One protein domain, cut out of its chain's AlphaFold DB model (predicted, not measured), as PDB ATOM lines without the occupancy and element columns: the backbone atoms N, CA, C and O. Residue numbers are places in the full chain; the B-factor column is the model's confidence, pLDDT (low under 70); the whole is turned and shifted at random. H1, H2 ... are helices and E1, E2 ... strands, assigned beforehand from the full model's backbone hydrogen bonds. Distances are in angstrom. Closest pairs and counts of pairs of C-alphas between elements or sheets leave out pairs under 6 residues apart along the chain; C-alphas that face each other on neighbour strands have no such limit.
ATOM      1  N   GLU A   4     -24.860  -3.811   8.638       95.56
ATOM      2  CA  GLU A   4     -24.956  -2.767   7.617       95.56
ATOM      3  C   GLU A   4     -25.634  -1.517   8.188       95.56
ATOM      4  O   GLU A   4     -25.146  -0.393   8.028       95.56
ATOM      5  N   ARG A   5     -26.728  -1.708   8.937       94.25
ATOM      6  CA  ARG A   5     -27.421  -0.598   9.599       94.25
ATOM      7  C   ARG A   5     -26.520   0.119  10.599       94.25
ATOM      8  O   ARG A   5     -26.563   1.344  10.674       94.25
ATOM      9  N   VAL A   6     -25.700  -0.616  11.348       96.12
ATOM     10  CA  VAL A   6     -24.731  -0.019  12.281       96.12
ATOM     11  C   VAL A   6     -23.697   0.812  11.542       96.12
ATOM     12  O   VAL A   6     -23.498   1.970  11.900       96.12
ATOM     13  N   LEU A   7     -23.069   0.250  10.506       97.19
ATOM     14  CA  LEU A   7     -22.056   0.950   9.716       97.19
ATOM     15  C   LEU A   7     -22.614   2.243   9.122       97.19
ATOM     16  O   LEU A   7     -21.975   3.288   9.211       97.19
ATOM     17  N   ARG A   8     -23.848   2.206   8.610       97.81
ATOM     18  CA  ARG A   8     -24.541   3.399   8.115       97.81
ATOM     19  C   ARG A   8     -24.651   4.484   9.186       97.81
ATOM     20  O   ARG A   8     -24.306   5.631   8.927       97.81
ATOM     21  N   VAL A   9     -25.073   4.122  10.397       98.06
ATOM     22  CA  VAL A   9     -25.196   5.071  11.517       98.06
ATOM     23  C   VAL A   9     -23.844   5.615  11.955       98.06
ATOM     24  O   VAL A   9     -23.732   6.805  12.233       98.06
ATOM     25  N   VAL A  10     -22.805   4.781  11.980       98.12
ATOM     26  CA  VAL A  10     -21.439   5.233  12.269       98.12
ATOM     27  C   VAL A  10     -21.003   6.283  11.245       98.12
ATOM     28  O   VAL A  10     -20.552   7.354  11.639       98.12
ATOM     29  N   VAL A  11     -21.211   6.047   9.947       98.25
ATOM     30  CA  VAL A  11     -20.873   7.018   8.890       98.25
ATOM     31  C   VAL A  11     -21.692   8.305   9.018       98.25
ATOM     32  O   VAL A  11     -21.141   9.399   8.893       98.25
ATOM     33  N   GLU A  12     -22.989   8.213   9.326       98.44
ATOM     34  CA  GLU A  12     -23.832   9.386   9.598       98.44
ATOM     35  C   GLU A  12     -23.293  10.211  10.785       98.44
ATOM     36  O   GLU A  12     -23.322  11.442  10.740       98.44
ATOM     37  N   VAL A  13     -22.776   9.562  11.836       98.31
ATOM     38  CA  VAL A  13     -22.154  10.238  12.989       98.31
ATOM     39  C   VAL A  13     -20.831  10.894  12.600       98.31
ATOM     40  O   VAL A  13     -20.644  12.076  12.892       98.31
ATOM     41  N   LEU A  14     -19.941  10.158  11.927       97.38
ATOM     42  CA  LEU A  14     -18.611  10.631  11.528       97.38
ATOM     43  C   LEU A  14     -18.676  11.821  10.561       97.38
ATOM     44  O   LEU A  14     -17.852  12.725  10.635       97.38
ATOM     45  N   THR A  15     -19.679  11.845   9.685       96.50
ATOM     46  CA  THR A  15     -19.904  12.941   8.724       96.50
ATOM     47  C   THR A  15     -20.761  14.076   9.289       96.50
ATOM     48  O   THR A  15     -21.023  15.063   8.607       96.50
ATOM     49  N   GLY A  16     -21.255  13.942  10.523       96.25
ATOM     50  CA  GLY A  16     -22.160  14.903  11.151       96.25
ATOM     51  C   GLY A  16     -23.596  14.893  10.615       96.25
ATOM     52  O   GLY A  16     -24.451  15.533  11.225       96.25
ATOM     53  N   ARG A  17     -23.892  14.136   9.548       97.69
ATOM     54  CA  ARG A  17     -25.223  14.007   8.927       97.69
ATOM     55  C   ARG A  17     -26.289  13.468   9.880       97.69
ATOM     56  O   ARG A  17     -27.474  13.720   9.695       97.69
ATOM     57  N   VAL A  18     -25.886  12.767  10.939       97.81
ATOM     58  CA  VAL A  18     -26.788  12.262  11.985       97.81
ATOM     59  C   VAL A  18     -27.663  13.359  12.614       97.81
ATOM     60  O   VAL A  18     -28.760  13.066  13.083       97.81
ATOM     61  N   LYS A  19     -27.210  14.623  12.603       97.12
ATOM     62  CA  LYS A  19     -27.971  15.779  13.113       97.12
ATOM     63  C   LYS A  19     -29.194  16.117  12.249       97.12
ATOM     64  O   LYS A  19     -30.150  16.692  12.755       97.12
ATOM     65  N   ASP A  20     -29.158  15.730  10.976       98.06
ATOM     66  CA  ASP A  20     -30.177  16.036   9.971       98.06
ATOM     67  C   ASP A  20     -31.207  14.899   9.839       98.06
ATOM     68  O   ASP A  20     -32.104  14.957   9.000       98.06
ATOM     69  N   ILE A  21     -31.082  13.839  10.650       97.62
ATOM     70  CA  ILE A  21     -31.927  12.640  10.592       97.62
ATOM     71  C   ILE A  21     -32.687  12.499  11.922       97.62
ATOM     72  O   ILE A  21     -32.184  11.870  12.857       97.62
ATOM     73  N   PRO A  22     -33.920  13.034  12.036       96.12
ATOM     74  CA  PRO A  22     -34.665  13.057  13.300       96.12
ATOM     75  C   PRO A  22     -34.885  11.674  13.924       96.12
ATOM     76  O   PRO A  22     -34.830  11.514  15.144       96.12
ATOM     77  N   SER A  23     -35.062  10.640  13.094       95.50
ATOM     78  CA  SER A  23     -35.241   9.257  13.553       95.50
ATOM     79  C   SER A  23     -34.009   8.681  14.259       95.50
ATOM     80  O   SER A  23     -34.131   7.674  14.954       95.50
ATOM     81  N   ARG A  24     -32.834   9.318  14.152       96.75
ATOM     82  CA  ARG A  24     -31.632   8.923  14.900       96.75
ATOM     83  C   ARG A  24     -31.652   9.351  16.349       96.75
ATOM     84  O   ARG A  24     -30.830   8.840  17.099       96.75
ATOM     85  N   GLN A  25     -32.576  10.219  16.766       96.31
ATOM     86  CA  GLN A  25     -32.727  10.602  18.174       96.31
ATOM     87  C   GLN A  25     -31.370  10.953  18.815       96.31
ATOM     88  O   GLN A  25     -30.986  10.389  19.843       96.31
ATOM     89  N   LEU A  26     -30.597  11.818  18.147       97.38
ATOM     90  CA  LEU A  26     -29.284  12.236  18.629       97.38
ATOM     91  C   LEU A  26     -29.443  12.985  19.950       97.38
ATOM     92  O   LEU A  26     -29.944  14.108  19.994       97.38
ATOM     93  N   HIS A  27     -28.973  12.372  21.032       95.00
ATOM     94  CA  HIS A  27     -29.092  12.934  22.369       95.00
ATOM     95  C   HIS A  27     -27.795  12.780  23.145       95.00
ATOM     96  O   HIS A  27     -27.093  11.779  23.018       95.00
ATOM     97  N   ARG A  28     -27.508  13.756  24.008       94.81
ATOM     98  CA  ARG A  28     -26.463  13.607  25.021       94.81
ATOM     99  C   ARG A  28     -26.829  12.443  25.941       94.81
ATOM    100  O   ARG A  28     -27.985  12.326  26.365       94.81
ATOM    101  N   LEU A  29     -25.862  11.582  26.239       92.44
ATOM    102  CA  LEU A  29     -26.056  10.513  27.206       92.44
ATOM    103  C   LEU A  29     -26.041  11.128  28.606       92.44
ATOM    104  O   LEU A  29     -25.099  11.827  28.972       92.44
ATOM    105  N   ARG A  30     -27.121  10.923  29.358       89.81
ATOM    106  CA  ARG A  30     -27.304  11.539  30.675       89.81
ATOM    107  C   ARG A  30     -26.517  10.784  31.744       89.81
ATOM    108  O   ARG A  30     -26.338   9.570  31.632       89.81
ATOM    109  N   LEU A  31     -26.067  11.499  32.776       84.62
ATOM    110  CA  LEU A  31     -25.373  10.902  33.922       84.62
ATOM    111  C   LEU A  31     -26.279   9.889  34.636       84.62
ATOM    112  O   LEU A  31     -25.894   8.747  34.862       84.62
ATOM    113  N   ASN A  32     -27.519  10.299  34.892       79.06
ATOM    114  CA  ASN A  32     -28.602   9.454  35.379       79.06
ATOM    115  C   ASN A  32     -29.942   9.893  34.756       79.06
ATOM    116  O   ASN A  32     -30.021  10.917  34.072       79.06
ATOM    117  N   THR A  33     -31.000   9.115  34.976       70.81
ATOM    118  CA  THR A  33     -32.343   9.367  34.424       70.81
ATOM    119  C   THR A  33     -32.999  10.650  34.946       70.81
ATOM    120  O   THR A  33     -33.806  11.238  34.226       70.81
ATOM    121  N   HIS A  34     -32.620  11.106  36.143       73.44
ATOM    122  CA  HIS A  34     -33.211  12.254  36.839       73.44
ATOM    123  C   HIS A  34     -32.499  13.584  36.543       73.44
ATOM    124  O   HIS A  34     -33.077  14.653  36.710       73.44
ATOM    125  N   SER A  35     -31.252  13.539  36.074       74.25
ATOM    126  CA  SER A  35     -30.456  14.715  35.732       74.25
ATOM    127  C   SER A  35     -30.518  14.994  34.230       74.25
ATOM    128  O   SER A  35     -30.319  14.096  33.409       74.25
ATOM    129  N   GLY A  36     -30.706  16.258  33.845       78.38
ATOM    130  CA  GLY A  36     -30.489  16.710  32.464       78.38
ATOM    131  C   GLY A  36     -29.006  16.797  32.073       78.38
ATOM    132  O   GLY A  36     -28.692  17.095  30.921       78.38
ATOM    133  N   GLN A  37     -28.096  16.547  33.019       89.31
ATOM    134  CA  GLN A  37     -26.661  16.689  32.826       89.31
ATOM    135  C   GLN A  37     -26.111  15.560  31.948       89.31
ATOM    136  O   GLN A  37     -26.409  14.380  32.144       89.31
ATOM    137  N   ALA A  38     -25.306  15.939  30.959       91.25
ATOM    138  CA  ALA A  38     -24.618  14.996  30.092       91.25
ATOM    139  C   ALA A  38     -23.416  14.367  30.805       91.25
ATOM    140  O   ALA A  38     -22.775  15.026  31.620       91.25
ATOM    141  N   ARG A  39     -23.078  13.123  30.455       92.81
ATOM    142  CA  ARG A  39     -21.795  12.520  30.831       92.81
ATOM    143  C   ARG A  39     -20.670  13.243  30.086       92.81
ATOM    144  O   ARG A  39     -20.717  13.366  28.858       92.81
ATOM    145  N   THR A  40     -19.677  13.710  30.835       94.81
ATOM    146  CA  THR A  40     -18.484  14.389  30.318       94.81
ATOM    147  C   THR A  40     -17.217  13.727  30.850       94.81
ATOM    148  O   THR A  40     -17.225  13.188  31.956       94.81
ATOM    149  N   ARG A  41     -16.132  13.784  30.079       94.25
ATOM    150  CA  ARG A  41     -14.801  13.279  30.451       94.25
ATOM    151  C   ARG A  41     -13.860  14.445  30.787       94.25
ATOM    152  O   ARG A  41     -14.137  15.588  30.430       94.25
ATOM    153  N   ALA A  42     -12.763  14.165  31.494       96.25
ATOM    154  CA  ALA A  42     -11.793  15.173  31.942       96.25
ATOM    155  C   ALA A  42     -11.154  15.984  30.798       96.25
ATOM    156  O   ALA A  42     -10.773  17.131  30.996       96.25
ATOM    157  N   ASP A  43     -11.079  15.415  29.597       96.19
ATOM    158  CA  ASP A  43     -10.591  16.079  28.385       96.19
ATOM    159  C   ASP A  43     -11.661  16.929  27.674       96.19
ATOM    160  O   ASP A  43     -11.433  17.415  26.572       96.19
ATOM    161  N   GLY A  44     -12.846  17.090  28.272       96.94
ATOM    162  CA  GLY A  44     -13.959  17.847  27.702       96.94
ATOM    163  C   GLY A  44     -14.826  17.062  26.718       96.94
ATOM    164  O   GLY A  44     -15.764  17.636  26.159       96.94
ATOM    165  N   ALA A  45     -14.571  15.767  26.503       97.75
ATOM    166  CA  ALA A  45     -15.430  14.962  25.644       97.75
ATOM    167  C   ALA A  45     -16.842  14.816  26.241       97.75
ATOM    168  O   ALA A  45     -17.017  14.677  27.453       97.75
ATOM    169  N   VAL A  46     -17.860  14.817  25.379       97.06
ATOM    170  CA  VAL A  46     -19.271  14.666  25.766       97.06
ATOM    171  C   VAL A  46     -19.817  13.370  25.180       97.06
ATOM    172  O   VAL A  46     -19.652  13.118  23.985       97.06
ATOM    173  N   ALA A  47     -20.483  12.556  25.997       96.31
ATOM    174  CA  ALA A  47     -21.087  11.317  25.529       96.31
ATOM    175  C   ALA A  47     -22.435  11.568  24.845       96.31
ATOM    176  O   ALA A  47     -23.273  12.350  25.309       96.31
ATOM    177  N   PHE A  48     -22.678  10.830  23.768       96.56
ATOM    178  CA  PHE A  48     -23.907  10.852  22.993       96.56
ATOM    179  C   PHE A  48     -24.432   9.441  22.758       96.56
ATOM    180  O   PHE A  48     -23.705   8.450  22.823       96.56
ATOM    181  N   ARG A  49     -25.723   9.377  22.441       96.06
ATOM    182  CA  ARG A  49     -26.401   8.185  21.949       96.06
ATOM    183  C   ARG A  49     -27.208   8.520  20.704       96.06
ATOM    184  O   ARG A  49     -27.804   9.598  20.628       96.06
ATOM    185  N   VAL A  50     -27.274   7.574  19.776       97.31
ATOM    186  CA  VAL A  50     -28.138   7.637  18.589       97.31
ATOM    187  C   VAL A  50     -28.833   6.299  18.380       97.31
ATOM    188  O   VAL A  50     -28.255   5.242  18.626       97.31
ATOM    189  N   ALA A  51     -30.081   6.329  17.933       96.44
ATOM    190  CA  ALA A  51     -30.848   5.146  17.587       96.44
ATOM    191  C   ALA A  51     -30.291   4.489  16.317       96.44
ATOM    192  O   ALA A  51     -30.231   5.096  15.243       96.44
ATOM    193  N   VAL A  52     -29.943   3.205  16.421       95.81
ATOM    194  CA  VAL A  52     -29.647   2.374  15.247       95.81
ATOM    195  C   VAL A  52     -30.943   2.040  14.512       95.81
ATOM    196  O   VAL A  52     -30.992   2.049  13.283       95.81
ATOM    197  N   GLN A  53     -32.005   1.815  15.280       90.94
ATOM    198  CA  GLN A  53     -33.368   1.553  14.837       90.94
ATOM    199  C   GLN A  53     -34.349   2.088  15.886       90.94
ATOM    200  O   GLN A  53     -33.994   2.203  17.060       90.94
ATOM    201  N   VAL A  54     -35.570   2.409  15.465       89.94
ATOM    202  CA  VAL A  54     -36.641   2.941  16.323       89.94
ATOM    203  C   VAL A  54     -37.873   2.044  16.249       89.94
ATOM    204  O   VAL A  54     -38.038   1.321  15.271       89.94
ATOM    205  N   ASN A  55     -38.736   2.105  17.266       87.06
ATOM    206  CA  ASN A  55     -40.023   1.393  17.319       87.06
ATOM    207  C   ASN A  55     -39.921  -0.138  17.179       87.06
ATOM    208  O   ASN A  55     -40.824  -0.782  16.653       87.06
ATOM    209  N   THR A  56     -38.831  -0.733  17.663       86.94
ATOM    210  CA  THR A  56     -38.646  -2.191  17.701       86.94
ATOM    211  C   THR A  56     -38.372  -2.649  19.131       86.94
ATOM    212  O   THR A  56     -37.599  -1.970  19.815       86.94
ATOM    213  N   PRO A  57     -38.883  -3.815  19.568       85.81
ATOM    214  CA  PRO A  57     -38.423  -4.448  20.800       85.81
ATOM    215  C   PRO A  57     -36.895  -4.557  20.819       85.81
ATOM    216  O   PRO A  57     -36.272  -4.845  19.793       85.81
ATOM    217  N   SER A  58     -36.286  -4.261  21.969       85.19
ATOM    218  CA  SER A  58     -34.825  -4.250  22.128       85.19
ATOM    219  C   SER A  58     -34.105  -3.337  21.123       85.19
ATOM    220  O   SER A  58     -33.005  -3.658  20.657       85.19
ATOM    221  N   ALA A  59     -34.716  -2.194  20.771       90.62
ATOM    222  CA  ALA A  59     -34.095  -1.188  19.915       90.62
ATOM    223  C   ALA A  59     -32.689  -0.845  20.419       90.62
ATOM    224  O   ALA A  59     -32.465  -0.622  21.611       90.62
ATOM    225  N   ARG A  60     -31.734  -0.824  19.491       93.62
ATOM    226  CA  ARG A  60     -30.323  -0.610  19.806       93.62
ATOM    227  C   ARG A  60     -29.911   0.834  19.589       93.62
ATOM    228  O   ARG A  60     -30.422   1.516  18.698       93.62
ATOM    229  N   ARG A  61     -28.943   1.272  20.384       95.38
ATOM    230  CA  ARG A  61     -28.326   2.591  20.307       95.38
ATOM    231  C   ARG A  61     -26.817   2.458  20.160       95.38
ATOM    232  O   ARG A  61     -26.213   1.607  20.807       95.38
ATOM    233  N   LEU A  62     -26.237   3.292  19.306       96.56
ATOM    234  CA  LEU A  62     -24.797   3.517  19.257       96.56
ATOM    235  C   LEU A  62     -24.452   4.581  20.298       96.56
ATOM    236  O   LEU A  62     -25.062   5.655  20.295       96.56
ATOM    237  N   HIS A  63     -23.468   4.288  21.142       96.69
ATOM    238  CA  HIS A  63     -22.870   5.240  22.071       96.69
ATOM    239  C   HIS A  63     -21.500   5.679  21.564       96.69
ATOM    240  O   HIS A  63     -20.731   4.872  21.036       96.69
ATOM    241  N   PHE A  64     -21.198   6.963  21.721       97.56
ATOM    242  CA  PHE A  64     -19.914   7.530  21.326       97.56
ATOM    243  C   PHE A  64     -19.573   8.765  22.160       97.56
ATOM    244  O   PHE A  64     -20.465   9.450  22.669       97.56
ATOM    245  N   TRP A  65     -18.286   9.074  22.252       97.75
ATOM    246  CA  TRP A  65     -17.795  10.365  22.719       97.75
ATOM    247  C   TRP A  65     -17.586  11.297  21.535       97.75
ATOM    248  O   TRP A  65     -17.060  10.891  20.498       97.75
ATOM    249  N   ARG A  66     -17.966  12.565  21.695       98.00
ATOM    250  CA  ARG A  66     -17.512  13.651  20.825       98.00
ATOM    251  C   ARG A  66     -16.460  14.456  21.572       98.00
ATOM    252  O   ARG A  66     -16.756  14.994  22.639       98.00
ATOM    253  N   LEU A  67     -15.262  14.517  21.005       97.88
ATOM    254  CA  LEU A  67     -14.125  15.245  21.558       97.88
ATOM    255  C   LEU A  67     -14.249  16.746  21.238       97.88
ATOM    256  O   LEU A  67     -14.951  17.108  20.284       97.88
ATOM    257  N   PRO A  68     -13.572  17.632  21.996       97.38
ATOM    258  CA  PRO A  68     -13.610  19.077  21.746       97.38
ATOM    259  C   PRO A  68     -13.102  19.489  20.360       97.38
ATOM    260  O   PRO A  68     -13.552  20.492  19.817       97.38
ATOM    261  N   ASP A  69     -12.199  18.702  19.773       96.31
ATOM    262  CA  ASP A  69     -11.654  18.914  18.426       96.31
ATOM    263  C   ASP A  69     -12.551  18.362  17.300       96.31
ATOM    264  O   ASP A  69     -12.190  18.402  16.126       96.31
ATOM    265  N   GLY A  70     -13.732  17.840  17.646       93.38
ATOM    266  CA  GLY A  70     -14.703  17.299  16.701       93.38
ATOM    267  C   GLY A  70     -14.496  15.828  16.342       93.38
ATOM    268  O   GLY A  70     -15.370  15.260  15.678       93.38
ATOM    269  N   ARG A  71     -13.418  15.176  16.803       96.88
ATOM    270  CA  ARG A  71     -13.255  13.726  16.634       96.88
ATOM    271  C   ARG A  71     -14.329  12.953  17.396       96.88
ATOM    272  O   ARG A  71     -14.951  13.438  18.344       96.88
ATOM    273  N   VAL A  72     -14.541  11.718  16.956       97.81
ATOM    274  CA  VAL A  72     -15.506  10.788  17.539       97.81
ATOM    275  C   VAL A  72     -14.771   9.539  18.004       97.81
ATOM    276  O   VAL A  72     -14.036   8.935  17.227       97.81
ATOM    277  N   GLU A  73     -15.019   9.123  19.243       97.62
ATOM    278  CA  GLU A  73     -14.617   7.810  19.756       97.62
ATOM    279  C   GLU A  73     -15.866   6.938  19.910       97.62
ATOM    280  O   GLU A  73     -16.788   7.276  20.656       97.62
ATOM    281  N   LEU A  74     -15.921   5.819  19.188       97.00
ATOM    282  CA  LEU A  74     -17.019   4.859  19.304       97.00
ATOM    283  C   LEU A  74     -16.875   4.058  20.602       97.00
ATOM    284  O   LEU A  74     -15.770   3.660  20.955       97.00
ATOM    285  N   ILE A  75     -17.991   3.797  21.284       95.31
ATOM    286  CA  ILE A  75     -18.000   3.029  22.538       95.31
ATOM    287  C   ILE A  75     -18.558   1.628  22.284       95.31
ATOM    288  O   ILE A  75     -17.826   0.643  22.300       95.31
ATOM    289  N   ASN A  76     -19.867   1.521  22.046       94.25
ATOM    290  CA  ASN A  76     -20.543   0.247  21.820       94.25
ATOM    291  C   ASN A  76     -21.879   0.437  21.088       94.25
ATOM    292  O   ASN A  76     -22.374   1.554  20.917       94.25
ATOM    293  N   VAL A  77     -22.488  -0.686  20.694       94.62
ATOM    294  CA  VAL A  77     -23.895  -0.732  20.294       94.62
ATOM    295  C   VAL A  77     -24.666  -1.652  21.232       94.62
ATOM    296  O   VAL A  77     -24.554  -2.878  21.153       94.62
ATOM    297  N   ALA A  78     -25.491  -1.058  22.085       92.31
ATOM    298  CA  ALA A  78     -26.224  -1.752  23.137       92.31
ATOM    299  C   ALA A  78     -27.742  -1.588  22.973       92.31
ATOM    300  O   ALA A  78     -28.209  -0.765  22.183       92.31
ATOM    301  N   VAL A  79     -28.527  -2.398  23.686       90.94
ATOM    302  CA  VAL A  79     -29.983  -2.185  23.783       90.94
ATOM    303  C   VAL A  79     -30.273  -0.880  24.526       90.94
ATOM    304  O   VAL A  79     -29.462  -0.433  25.330       90.94
ATOM    305  N   HIS A  80     -31.414  -0.248  24.257       83.19
ATOM    306  CA  HIS A  80     -31.690   1.105  24.750       83.19
ATOM    307  C   HIS A  80     -31.741   1.253  26.279       83.19
ATOM    308  O   HIS A  80     -31.576   2.381  26.752       83.19
TER     309      HIS A  80
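What this domain is: This is residues 4 to 80 of the 85 residues of an uncharacterized protein of Actinomyces sp. 432 (UniProt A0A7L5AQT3). Picture one twisted sheet of three antiparallel strands, with a single helix, H1, packed along one face of it over the inner strand E2. The short helix H2 sits near the last residues of H1 and off the sheet, and from it a long unnamed stretch, residues 21 to 45, pairs briefly with the edge strand E1 at residues 27 to 28 and makes a wide loop before E1 begins. The 77 printed residues hold two named helices and then three named strands, H1 H2 E1 E2 E3; the sheet's order is E1 - E2 - E3. The class is mixed, helices and strands, with 36 residues, under half of the printed part, in named elements. The whole is compact and rounded, with a radius of gyration of the C-alphas of 12.2 A and spans of 34 by 30 by 21 A.

How they stand to each other: Start at the inner strand E2, residues 60 to 66. Its hairpin with the edge strand E1, residues 46 to 51, is antiparallel at 154 degrees; look for N 48 and O 64 within hydrogen-bond range at 2.8 A. Its hairpin with the other edge strand, E3, residues 72 to 79, is antiparallel at 159 degrees, with N 63 and O 76 at 3.0 A. E1, E2 and E3 form a meander, each strand the antiparallel neighbour of the one before. The sheet is only just strongly twisted, its C-alphas lying up to 4.1 A off the best plane. Residues 27 to 28 pair antiparallel with residues 48 to 49 of E1. H1, residues 4 to 14, is on the sheet at a height of 9.3 A. It lies over E2, where 7 of its 11 C-alphas fall, and only just not over E3, where 2 fall. It runs along the strands, at 23 degrees to E2 on the local plane. The closest C-alphas of H1 and E2, those of Val 6 and Leu 62, are 7.8 A apart. H2, residues 17 to 20, is close to H1 but not clearly touching, the C-alphas of Glu 12 and Val 18 being closest at 4.8 A. H2 is not on the sheet, and it is apart from E2 and E3. Every O i to N i+4 pair of H1 is within hydrogen-bond range; H2 is too short for such a pair.

Where its parts are: Find C-alpha 46 at (-19.271, 14.666, 25.766), where E1 begins; it runs 17.1 A to residue 51. E2, from 60 to 66, measures 19.2 A. E3, from 72 to 79, measures 20.4 A and ends at C-alpha 79, (-29.983, -2.185, 23.783). H1 begins at C-alpha 4, (-24.956, -2.767, 7.617), and runs 15.3 A to residue 14; H2 covers residues 17 to 20.

The domain as a whole: The two C-alphas farthest apart, those of Pro 57 and Asp 69, are 35.6 A from each other. The printed part has no cut. The link from H2 to E1, 25 residues, is long. The mean pLDDT of the printed part is 93.6, and no printed residue is under 70.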